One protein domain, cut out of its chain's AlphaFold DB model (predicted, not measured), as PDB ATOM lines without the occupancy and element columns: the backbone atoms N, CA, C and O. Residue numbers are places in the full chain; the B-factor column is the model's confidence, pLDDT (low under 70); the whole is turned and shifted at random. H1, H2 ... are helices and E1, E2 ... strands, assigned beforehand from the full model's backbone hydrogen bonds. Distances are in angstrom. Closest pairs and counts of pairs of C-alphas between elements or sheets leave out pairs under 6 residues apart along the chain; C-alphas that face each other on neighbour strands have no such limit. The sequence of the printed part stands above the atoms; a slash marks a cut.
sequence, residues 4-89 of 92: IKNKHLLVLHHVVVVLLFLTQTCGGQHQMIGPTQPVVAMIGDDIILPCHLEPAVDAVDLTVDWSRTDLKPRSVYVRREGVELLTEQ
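Overview. This is residues 4 to 89 of the 92 residues of an uncharacterized protein of Pundamilia nyererei (UniProt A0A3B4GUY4). A long straight helix, H1, sticks out like a handle from a small loose head made of two separate two-stranded hairpins, E1 with E2 and E3 with E4. H1 and the residues after it, up to 27, stick out at one end of the longest axis, and residues 41 to 46, in the long loop between E1 and E2, stick out of the head away from H1. The printed part has 86 residues, with one named helix and four named strands in the order H1, E1, E2, E3, E4; both sheets, E1 - E2 and E3 - E4, are antiparallel. The class is mixed, helices and strands, with under half of the residues, 37, in named elements. The whole is extended, with a radius of gyration of the C-alphas of 22.7 A and spans of 79 by 31 by 19 A.

Arrangement. H1, residues 4 to 24, stands free, as do residues 25 to 27 after it; every O i to N i+4 pair inside H1 is within hydrogen-bond range. A short link of 6 residues joins H1 to E1, residues 31 to 33. E1 and E2, residues 52 to 54, are antiparallel neighbours and a hairpin, with 137 degrees between their directions. The C-alphas of Met 32 and Leu 53, which face each other, are 4.7 A apart, and N 33 and O 52 are within hydrogen-bond range at 2.8 A. E3, residues 64 to 67, and E4, residues 75 to 80, form the other antiparallel hairpin, at 171 degrees; N 64 and O 79 are within hydrogen-bond range at 2.8 A, and N 66 and O 77 at 2.9 A. Residues 79 to 80 of E4 also pair, antiparallel, with residues 83 to 84. E2 and E3 are apart, as are E1 and E4; H1 is apart from E2, E3 and E4.

Along the chain. H1 begins at C-alpha 4 (149.879, 228.727, 198.115) and ends at C-alpha 24 (151.083, 198.213, 196.773), 30.6 A away. E1 measures 6.2 A from first to last C-alpha, E2 6.7 A and E3 9.9 A. E4, the longest strand by residues, measures 12.8 A and ends at C-alpha 80 (138.180, 178.320, 184.364).

Size, cuts and confidence. The two C-alphas farthest apart, those of Ile 4 and Ile 43, are 79.5 A apart. Without the stretches that stand free, the body has 56 residues and spans 32 by 30 by 19 A. The link from E1 to E2, 18 residues, is long; the other three links are short. The printed part has no cut. The mean pLDDT of the printed part of this predicted model is 88.0, with residues 4 to 6 and 23 to 28 under 70.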
ATOM      1  N   ILE A   4     149.393 229.502 199.265       59.06
ATOM      2  CA  ILE A   4     149.879 228.727 198.115       59.06
ATOM      3  C   ILE A   4     150.677 227.491 198.567       59.06
ATOM      4  O   ILE A   4     150.559 226.430 197.956       59.06
ATOM      5  N   LYS A   5     151.414 227.578 199.687       57.78
ATOM      6  CA  LYS A   5     152.201 226.450 200.223       57.78
ATOM      7  C   LYS A   5     151.317 225.253 200.596       57.78
ATOM      8  O   LYS A   5     151.718 224.116 200.384       57.78
ATOM      9  N   ASN A   6     150.089 225.512 201.048       63.66
ATOM     10  CA  ASN A   6     149.151 224.480 201.492       63.66
ATOM     11  C   ASN A   6     148.567 223.687 200.315       63.66
ATOM     12  O   ASN A   6     148.388 222.479 200.422       63.66
ATOM     13  N   LYS A   7     148.318 224.346 199.173       72.19
ATOM     14  CA  LYS A   7     147.830 223.678 197.955       72.19
ATOM     15  C   LYS A   7     148.897 222.776 197.343       72.19
ATOM     16  O   LYS A   7     148.602 221.635 197.012       72.19
ATOM     17  N   HIS A   8     150.136 223.258 197.241       79.25
ATOM     18  CA  HIS A   8     151.246 222.437 196.750       79.25
ATOM     19  C   HIS A   8     151.545 221.255 197.678       79.25
ATOM     20  O   HIS A   8     151.800 220.157 197.192       79.25
ATOM     21  N   LEU A   9     151.450 221.457 198.996       81.88
ATOM     22  CA  LEU A   9     151.610 220.387 199.979       81.88
ATOM     23  C   LEU A   9     150.505 219.324 199.861       81.88
ATOM     24  O   LEU A   9     150.803 218.135 199.911       81.88
ATOM     25  N   LEU A  10     149.252 219.740 199.647       82.44
ATOM     26  CA  LEU A  10     148.121 218.830 199.446       82.44
ATOM     27  C   LEU A  10     148.275 218.010 198.156       82.44
ATOM     28  O   LEU A  10     148.086 216.797 198.169       82.44
ATOM     29  N   VAL A  11     148.668 218.658 197.054       87.00
ATOM     30  CA  VAL A  11     148.928 217.978 195.775       87.00
ATOM     31  C   VAL A  11     150.065 216.972 195.923       87.00
ATOM     32  O   VAL A  11     149.915 215.828 195.504       87.00
ATOM     33  N   LEU A  12     151.170 217.358 196.566       87.06
ATOM     34  CA  LEU A  12     152.292 216.454 196.812       87.06
ATOM     35  C   LEU A  12     151.866 215.247 197.657       87.06
ATOM     36  O   LEU A  12     152.208 214.120 197.317       87.06
ATOM     37  N   HIS A  13     151.074 215.464 198.709       88.25
ATOM     38  CA  HIS A  13     150.536 214.386 199.536       88.25
ATOM     39  C   HIS A  13     149.656 213.425 198.724       88.25
ATOM     40  O   HIS A  13     149.838 212.217 198.814       88.25
ATOM     41  N   HIS A  14     148.748 213.933 197.884       88.75
ATOM     42  CA  HIS A  14     147.930 213.082 197.015       88.75
ATOM     43  C   HIS A  14     148.766 212.295 196.005       88.75
ATOM     44  O   HIS A  14     148.512 211.109 195.824       88.75
ATOM     45  N   VAL A  15     149.778 212.916 195.391       92.06
ATOM     46  CA  VAL A  15     150.690 212.216 194.472       92.06
ATOM     47  C   VAL A  15     151.445 211.107 195.207       92.06
ATOM     48  O   VAL A  15     151.503 209.989 194.707       92.06
ATOM     49  N   VAL A  16     151.960 211.373 196.411       90.62
ATOM     50  CA  VAL A  16     152.642 210.363 197.236       90.62
ATOM     51  C   VAL A  16     151.692 209.230 197.627       90.62
ATOM     52  O   VAL A  16     152.062 208.069 197.496       90.62
ATOM     53  N   VAL A  17     150.462 209.534 198.046       88.44
ATOM     54  CA  VAL A  17     149.453 208.519 198.394       88.44
ATOM     55  C   VAL A  17     149.104 207.653 197.183       88.44
ATOM     56  O   VAL A  17     149.097 206.433 197.301       88.44
ATOM     57  N   VAL A  18     148.879 208.249 196.010       88.81
ATOM     58  CA  VAL A  18     148.615 207.503 194.769       88.81
ATOM     59  C   VAL A  18     149.809 206.624 194.397       88.81
ATOM     60  O   VAL A  18     149.616 205.454 194.090       88.81
ATOM     61  N   LEU A  19     151.040 207.137 194.483       84.56
ATOM     62  CA  LEU A  19     152.250 206.344 194.243       84.56
ATOM     63  C   LEU A  19     152.378 205.176 195.230       84.56
ATOM     64  O   LEU A  19     152.712 204.077 194.805       84.56
ATOM     65  N   LEU A  20     152.071 205.385 196.515       79.88
ATOM     66  CA  LEU A  20     152.067 204.328 197.532       79.88
ATOM     67  C   LEU A  20     150.990 203.268 197.264       79.88
ATOM     68  O   LEU A  20     151.250 202.086 197.453       79.88
ATOM     69  N   PHE A  21     149.802 203.660 196.800       73.94
ATOM     70  CA  PHE A  21     148.774 202.704 196.382       73.94
ATOM     71  C   PHE A  21     149.203 201.921 195.135       73.94
ATOM     72  O   PHE A  21     149.041 200.707 195.103       73.94
ATOM     73  N   LEU A  22     149.804 202.582 194.140       71.12
ATOM     74  CA  LEU A  22     150.288 201.947 192.908       71.12
ATOM     75  C   LEU A  22     151.473 200.996 193.144       71.12
ATOM     76  O   LEU A  22     151.621 200.017 192.421       71.12
ATOM     77  N   THR A  23     152.323 201.246 194.145       66.12
ATOM     78  CA  THR A  23     153.398 200.307 194.513       66.12
ATOM     79  C   THR A  23     152.893 199.137 195.356       66.12
ATOM     80  O   THR A  23     153.511 198.073 195.345       66.12
ATOM     81  N   GLN A  24     151.754 199.291 196.041       60.50
ATOM     82  CA  GLN A  24     151.083 198.213 196.773       60.50
ATOM     83  C   GLN A  24     150.295 197.253 195.869       60.50
ATOM     84  O   GLN A  24     149.965 196.159 196.316       60.50
ATOM     85  N   THR A  25     150.035 197.584 194.596       56.88
ATOM     86  CA  THR A  25     149.348 196.665 193.666       56.88
ATOM     87  C   THR A  25     150.250 195.564 193.100       56.88
ATOM     88  O   THR A  25     149.889 194.922 192.114       56.88
ATOM     89  N   CYS A  26     151.414 195.305 193.700       55.09
ATOM     90  CA  CYS A  26     152.142 194.068 193.445       55.09
ATOM     91  C   CYS A  26     151.362 192.926 194.112       55.09
ATOM     92  O   CYS A  26     151.602 192.588 195.269       55.09
ATOM     93  N   GLY A  27     150.368 192.387 193.399       60.66
ATOM     94  CA  GLY A  27     149.697 191.155 193.795       60.66
ATOM     95  C   GLY A  27     150.771 190.110 194.071       60.66
ATOM     96  O   GLY A  27     151.568 189.805 193.186       60.66
ATOM     97  N   GLY A  28     150.853 189.650 195.319       63.62
ATOM     98  CA  GLY A  28     151.872 188.694 195.732       63.62
ATOM     99  C   GLY A  28     151.886 187.493 194.789       63.62
ATOM    100  O   GLY A  28     150.835 187.011 194.360       63.62
ATOM    101  N   GLN A  29     153.077 187.023 194.424       77.88
ATOM    102  CA  GLN A  29     153.198 185.794 193.652       77.88
ATOM    103  C   GLN A  29     152.788 184.628 194.555       77.88
ATOM    104  O   GLN A  29     153.410 184.397 195.589       77.88
ATOM    105  N   HIS A  30     151.716 183.930 194.185       87.50
ATOM    106  CA  HIS A  30     151.226 182.772 194.925       87.50
ATOM    107  C   HIS A  30     152.044 181.549 194.521       87.50
ATOM    108  O   HIS A  30     152.292 181.324 193.333       87.50
ATOM    109  N   GLN A  31     152.460 180.759 195.501       92.81
ATOM    110  CA  GLN A  31     153.175 179.516 195.266       92.81
ATOM    111  C   GLN A  31     152.211 178.336 195.355       92.81
ATOM    112  O   GLN A  31     151.460 178.226 196.317       92.81
ATOM    113  N   MET A  32     152.260 177.431 194.377       93.12
ATOM    114  CA  MET A  32     151.576 176.144 194.466       93.12
ATOM    115  C   MET A  32     152.376 175.200 195.365       93.12
ATOM    116  O   MET A  32     153.526 174.872 195.067       93.12
ATOM    117  N   ILE A  33     151.750 174.758 196.448       96.00
ATOM    118  CA  ILE A  33     152.273 173.754 197.366       96.00
ATOM    119  C   ILE A  33     151.571 172.432 197.065       96.00
ATOM    120  O   ILE A  33     150.344 172.360 197.032       96.00
ATOM    121  N   GLY A  34     152.365 171.395 196.802       94.69
ATOM    122  CA  GLY A  34     151.901 170.032 196.553       94.69
ATOM    123  C   GLY A  34     152.341 169.066 197.657       94.69
ATOM    124  O   GLY A  34     152.990 169.475 198.625       94.69
ATOM    125  N   PRO A  35     152.023 167.770 197.523       95.00
ATOM    126  CA  PRO A  35     152.411 166.778 198.509       95.00
ATOM    127  C   PRO A  35     153.935 166.605 198.513       95.00
ATOM    128  O   PRO A  35     154.580 166.537 197.468       95.00
ATOM    129  N   THR A  36     154.527 166.501 199.704       95.06
ATOM    130  CA  THR A  36     155.979 166.306 199.868       95.06
ATOM    131  C   THR A  36     156.437 164.889 199.527       95.06
ATOM    132  O   THR A  36     157.632 164.638 199.384       95.06
ATOM    133  N   GLN A  37     155.500 163.948 199.445       95.25
ATOM    134  CA  GLN A  37     155.730 162.548 199.110       95.25
ATOM    135  C   GLN A  37     154.717 162.109 198.045       95.25
ATOM    136  O   GLN A  37     153.637 162.697 197.961       95.25
ATOM    137  N   PRO A  38     155.029 161.084 197.234       94.38
ATOM    138  CA  PRO A  38     154.078 160.553 196.267       94.38
ATOM    139  C   PRO A  38     152.787 160.073 196.938       94.38
ATOM    140  O   PRO A  38     152.828 159.408 197.972       94.38
ATOM    141  N   VAL A  39     151.645 160.370 196.318       94.00
ATOM    142  CA  VAL A  39     150.356 159.791 196.711       94.00
ATOM    143  C   VAL A  39     150.281 158.376 196.141       94.00
ATOM    144  O   VAL A  39     150.479 158.181 194.941       94.00
ATOM    145  N   VAL A  40     150.028 157.387 196.999       94.38
ATOM    146  CA  VAL A  40     149.938 155.968 196.626       94.38
ATOM    147  C   VAL A  40     148.486 155.512 196.738       94.38
ATOM    148  O   VAL A  40     147.809 155.854 197.704       94.38
ATOM    149  N   ALA A  41     148.031 154.735 195.757       95.12
ATOM    150  CA  ALA A  41     146.663 154.237 195.641       95.12
ATOM    151  C   ALA A  41     146.653 152.750 195.279       95.12
ATOM    152  O   ALA A  41     147.567 152.287 194.586       95.12
ATOM    153  N   MET A  42     145.609 152.021 195.683       97.00
ATOM    154  CA  MET A  42     145.328 150.700 195.123       97.00
ATOM    155  C   MET A  42     144.502 150.822 193.840       97.00
ATOM    156  O   MET A  42     143.809 151.807 193.600       97.00
ATOM    157  N   ILE A  43     144.583 149.802 192.986       95.56
ATOM    158  CA  ILE A  43     143.789 149.752 191.756       95.56
ATOM    159  C   ILE A  43     142.304 149.694 192.127       95.56
ATOM    160  O   ILE A  43     141.886 148.785 192.841       95.56
ATOM    161  N   GLY A  44     141.525 150.626 191.579       94.81
ATOM    162  CA  GLY A  44     140.092 150.754 191.842       94.81
ATOM    163  C   GLY A  44     139.741 151.755 192.942       94.81
ATOM    164  O   GLY A  44     138.559 152.043 193.101       94.81
ATOM    165  N   ASP A  45     140.729 152.303 193.656       95.81
ATOM    166  CA  ASP A  45     140.496 153.375 194.620       95.81
ATOM    167  C   ASP A  45     140.381 154.731 193.917       95.81
ATOM    168  O   ASP A  45     141.173 155.063 193.028       95.81
ATOM    169  N   ASP A  46     139.459 155.556 194.408       92.69
ATOM    170  CA  ASP A  46     139.480 156.990 194.153       92.69
ATOM    171  C   ASP A  46     140.501 157.656 195.082       92.69
ATOM    172  O   ASP A  46     140.561 157.372 196.282       92.69
ATOM    173  N   ILE A  47     141.291 158.585 194.539       92.19
ATOM    174  CA  ILE A  47     142.279 159.341 195.313       92.19
ATOM    175  C   ILE A  47     142.134 160.841 195.145       92.19
ATOM    176  O   ILE A  47     141.614 161.349 194.154       92.19
ATOM    177  N   ILE A  48     142.684 161.554 196.121       93.12
ATOM    178  CA  ILE A  48     142.814 163.004 196.101       93.12
ATOM    179  C   ILE A  48     144.289 163.338 195.892       93.12
ATOM    180  O   ILE A  48     145.150 162.860 196.629       93.12
ATOM    181  N   LEU A  49     144.576 164.190 194.907       93.19
ATOM    182  CA  LEU A  49     145.877 164.833 194.738       93.19
ATOM    183  C   LEU A  49     145.808 166.222 195.389       93.19
ATOM    184  O   LEU A  49     145.241 167.138 194.794       93.19
ATOM    185  N   PRO A  50     146.308 166.400 196.625       93.88
ATOM    186  CA  PRO A  50     146.178 167.669 197.320       93.88
ATOM    187  C   PRO A  50     147.139 168.708 196.741       93.88
ATOM    188  O   PRO A  50     148.313 168.428 196.516       93.88
ATOM    189  N   CYS A  51     146.658 169.931 196.567       93.62
ATOM    190  CA  CYS A  51     147.501 171.101 196.363       93.62
ATOM    191  C   CYS A  51     146.781 172.351 196.861       93.62
ATOM    192  O   CYS A  51     145.548 172.406 196.857       93.62
ATOM    193  N   HIS A  52     147.537 173.371 197.240       93.56
ATOM    194  CA  HIS A  52     146.989 174.667 197.631       93.56
ATOM    195  C   HIS A  52     147.939 175.799 197.244       93.56
ATOM    196  O   HIS A  52     149.080 175.562 196.851       93.56
ATOM    197  N   LEU A  53     147.451 177.035 197.324       94.31
ATOM    198  CA  LEU A  53     148.253 178.231 197.093       94.31
ATOM    199  C   LEU A  53     148.673 178.855 198.425       94.31
ATOM    200  O   LEU A  53     147.862 178.946 199.348       94.31
ATOM    201  N   GLU A  54     149.924 179.304 198.506       94.00
ATOM    202  CA  GLU A  54     150.434 180.120 199.607       94.00
ATOM    203  C   GLU A  54     150.934 181.482 199.096       94.00
ATOM    204  O   GLU A  54     151.743 181.519 198.163       94.00
ATOM    205  N   PRO A  55     150.478 182.608 199.684       92.25
ATOM    206  CA  PRO A  55     149.425 182.710 200.707       92.25
ATOM    207  C   PRO A  55     148.054 182.231 200.192       92.25
ATOM    208  O   PRO A  55     147.835 182.147 198.989       92.25
ATOM    209  N   ALA A  56     147.136 181.890 201.101       92.31
ATOM    210  CA  ALA A  56     145.819 181.384 200.718       92.31
ATOM    211  C   ALA A  56     145.012 182.449 199.957       92.31
ATOM    212  O   ALA A  56     144.899 183.592 200.402       92.31
ATOM    213  N   VAL A  57     144.419 182.042 198.837       91.25
ATOM    214  CA  VAL A  57     143.562 182.876 197.987       91.25
ATOM    215  C   VAL A  57     142.381 182.056 197.490       91.25
ATOM    216  O   VAL A  57     142.481 180.833 197.361       91.25
ATOM    217  N   ASP A  58     141.263 182.726 197.216       90.50
ATOM    218  CA  ASP A  58     140.148 182.098 196.521       90.50
ATOM    219  C   ASP A  58     140.552 181.780 195.075       90.50
ATOM    220  O   ASP A  58     140.960 182.656 194.312       90.50
ATOM    221  N   ALA A  59     140.468 180.501 194.716       89.81
ATOM    222  CA  ALA A  59     140.831 180.003 193.401       89.81
ATOM    223  C   ALA A  59     139.636 179.901 192.439       89.81
ATOM    224  O   ALA A  59     139.821 179.418 191.324       89.81
ATOM    225  N   VAL A  60     138.425 180.325 192.833       90.12
ATOM    226  CA  VAL A  60     137.223 180.258 191.974       90.12
ATOM    227  C   VAL A  60     137.441 180.970 190.638       90.12
ATOM    228  O   VAL A  60     137.152 180.393 189.588       90.12
ATOM    229  N   ASP A  61     138.021 182.169 190.668       89.00
ATOM    230  CA  ASP A  61     138.295 182.963 189.463       89.00
ATOM    231  C   ASP A  61     139.612 182.569 188.766       89.00
ATOM    232  O   ASP A  61     139.950 183.092 187.702       89.00
ATOM    233  N   LEU A  62     140.373 181.631 189.339       91.81
ATOM    234  CA  LEU A  62     141.605 181.119 188.748       91.81
ATOM    235  C   LEU A  62     141.310 179.955 187.794       91.81
ATOM    236  O   LEU A  62     140.292 179.269 187.875       91.81
ATOM    237  N   THR A  63     142.237 179.711 186.868       93.88
ATOM    238  CA  THR A  63     142.212 178.476 186.075       93.88
ATOM    239  C   THR A  63     142.894 177.359 186.857       93.88
ATOM    240  O   THR A  63     144.040 177.510 187.278       93.88
ATOM    241  N   VAL A  64     142.210 176.226 187.002       94.19
ATOM    242  CA  VAL A  64     142.752 174.984 187.561       94.19
ATOM    243  C   VAL A  64     142.832 173.957 186.438       94.19
ATOM    244  O   VAL A  64     141.810 173.614 185.847       94.19
ATOM    245  N   ASP A  65     144.037 173.473 186.150       95.31
ATOM    246  CA  ASP A  65     144.302 172.444 185.139       95.31
ATOM    247  C   ASP A  65     145.088 171.298 185.778       95.31
ATOM    248  O   ASP A  65     146.203 171.493 186.272       95.31
ATOM    249  N   TRP A  66     144.500 170.104 185.763       94.38
ATOM    250  CA  TRP A  66     145.208 168.869 186.068       94.38
ATOM    251  C   TRP A  66     145.550 168.177 184.765       94.38
ATOM    252  O   TRP A  66     144.666 167.818 183.987       94.38
ATOM    253  N   SER A  67     146.840 167.928 184.556       95.00
ATOM    254  CA  SER A  67     147.332 167.298 183.339       95.00
ATOM    255  C   SER A  67     148.207 166.087 183.626       95.00
ATOM    256  O   SER A  67     148.945 166.017 184.610       95.00
ATOM    257  N   ARG A  68     148.120 165.115 182.724       94.62
ATOM    258  CA  ARG A  68     148.946 163.917 182.698       94.62
ATOM    259  C   ARG A  68     149.866 163.964 181.492       94.62
ATOM    260  O   ARG A  68     149.427 164.118 180.354       94.62
ATOM    261  N   THR A  69     151.167 163.839 181.728       95.62
ATOM    262  CA  THR A  69     152.185 163.975 180.675       95.62
ATOM    263  C   THR A  69     152.160 162.846 179.649       95.62
ATOM    264  O   THR A  69     152.635 163.037 178.528       95.62
ATOM    265  N   ASP A  70     151.625 161.688 180.032       96.06
ATOM    266  CA  ASP A  70     151.515 160.478 179.220       96.06
ATOM    267  C   ASP A  70     150.271 160.446 178.316       96.06
ATOM    268  O   ASP A  70     150.190 159.601 177.426       96.06
ATOM    269  N   LEU A  71     149.333 161.385 178.486       95.38
ATOM    270  CA  LEU A  71     148.081 161.434 177.729       95.38
ATOM    271  C   LEU A  71     148.101 162.455 176.577       95.38
ATOM    272  O   LEU A  71     148.890 163.404 176.557       95.38
ATOM    273  N   LYS A  72     147.205 162.260 175.599       93.31
ATOM    274  CA  LYS A  72     146.898 163.224 174.527       93.31
ATOM    275  C   LYS A  72     145.382 163.251 174.264       93.31
ATOM    276  O   LYS A  72     144.870 162.224 173.822       93.31
ATOM    277  N   PRO A  73     144.681 164.382 174.488       92.88
ATOM    278  CA  PRO A  73     145.158 165.627 175.119       92.88
ATOM    279  C   PRO A  73     145.649 165.400 176.562       92.88
ATOM    280  O   PRO A  73     145.388 164.361 177.151       92.88
ATOM    281  N   ARG A  74     146.449 166.310 177.125       95.56
ATOM    282  CA  ARG A  74     147.081 166.069 178.439       95.56
ATOM    283  C   ARG A  74     146.164 166.360 179.619       95.56
ATOM    284  O   ARG A  74     146.304 165.721 180.655       95.56
ATOM    285  N   SER A  75     145.286 167.344 179.484       96.19
ATOM    286  CA  SER A  75     144.416 167.792 180.565       96.19
ATOM    287  C   SER A  75     143.353 166.741 180.856       96.19
ATOM    288  O   SER A  75     142.651 166.314 179.952       96.19
ATOM    289  N   VAL A  76     143.254 166.307 182.109       95.00
ATOM    290  CA  VAL A  76     142.214 165.387 182.599       95.00
ATOM    291  C   VAL A  76     141.109 166.133 183.343       95.00
ATOM    292  O   VAL A  76     139.994 165.642 183.441       95.00
ATOM    293  N   TYR A  77     141.403 167.339 183.831       94.69
ATOM    294  CA  TYR A  77     140.429 168.220 184.458       94.69
ATOM    295  C   TYR A  77     140.802 169.671 184.184       94.69
ATOM    296  O   TYR A  77     141.940 170.067 184.425       94.69
ATOM    297  N   VAL A  78     139.837 170.471 183.733       95.19
ATOM    298  CA  VAL A  78     140.012 171.911 183.519       95.19
ATOM    299  C   VAL A  78     138.818 172.655 184.091       95.19
ATOM    300  O   VAL A  78     137.673 172.388 183.719       95.19
ATOM    301  N   ARG A  79     139.095 173.632 184.954       95.19
ATOM    302  CA  ARG A  79     138.133 174.628 185.427       95.19
ATOM    303  C   ARG A  79     138.673 176.023 185.153       95.19
ATOM    304  O   ARG A  79     139.826 176.299 185.475       95.19
ATOM    305  N   ARG A  80     137.851 176.908 184.599       94.56
ATOM    306  CA  ARG A  80     138.180 178.320 184.364       94.56
ATOM    307  C   ARG A  80     137.001 179.177 184.795       94.56
ATOM    308  O   ARG A  80     135.881 178.879 184.396       94.56
ATOM    309  N   GLU A  81     137.261 180.215 185.589       90.62
ATOM    310  CA  GLU A  81     136.219 181.151 186.053       90.62
ATOM    311  C   GLU A  81     135.045 180.405 186.718       90.62
ATOM    312  O   GLU A  81     133.874 180.615 186.412       90.62
ATOM    313  N   GLY A  82     135.366 179.425 187.567       90.25
ATOM    314  CA  GLY A  82     134.380 178.575 188.235       90.25
ATOM    315  C   GLY A  82     133.686 177.526 187.353       90.25
ATOM    316  O   GLY A  82     133.003 176.658 187.895       90.25
ATOM    317  N   VAL A  83     133.879 177.541 186.030       93.19
ATOM    318  CA  VAL A  83     133.210 176.632 185.085       93.19
ATOM    319  C   VAL A  83     134.126 175.478 184.688       93.19
ATOM    320  O   VAL A  83     135.269 175.683 184.286       93.19
ATOM    321  N   GLU A  84     133.617 174.251 184.778       94.38
ATOM    322  CA  GLU A  84     134.306 173.056 184.290       94.38
ATOM    323  C   GLU A  84     134.171 172.912 182.765       94.38
ATOM    324  O   GLU A  84     133.071 172.979 182.214       94.38
ATOM    325  N   LEU A  85     135.299 172.710 182.078       93.69
ATOM    326  CA  LEU A  85     135.388 172.696 180.616       93.69
ATOM    327  C   LEU A  85     135.567 171.271 180.079       93.69
ATOM    328  O   LEU A  85     136.671 170.855 179.732       93.69
ATOM    329  N   LEU A  86     134.461 170.534 179.970       91.50
ATOM    330  CA  LEU A  86     134.451 169.126 179.543       91.50
ATOM    331  C   LEU A  86     135.038 168.896 178.139       91.50
ATOM    332  O   LEU A  86     135.593 167.838 177.867       91.50
ATOM    333  N   THR A  87     134.939 169.874 177.234       91.69
ATOM    334  CA  THR A  87     135.443 169.748 175.854       91.69
ATOM    335  C   THR A  87     136.968 169.768 175.753       91.69
ATOM    336  O   THR A  87     137.508 169.336 174.740       91.69
ATOM    337  N   GLU A  88     137.654 170.265 176.784       88.38
ATOM    338  CA  GLU A  88     139.120 170.365 176.844       88.38
ATOM    339  C   GLU A  88     139.756 169.197 177.615       88.38
ATOM    340  O   GLU A  88     140.981 169.064 177.663       88.38
ATOM    341  N   GLN A  89     138.928 168.356 178.239       93.00
ATOM    342  CA  GLN A  89     139.377 167.206 179.010       93.00
ATOM    343  C   GLN A  89     139.675 166.019 178.094       93.00
ATOM    344  O   GLN A  89     139.073 165.818 177.037       93.00
TER     345      GLN A  89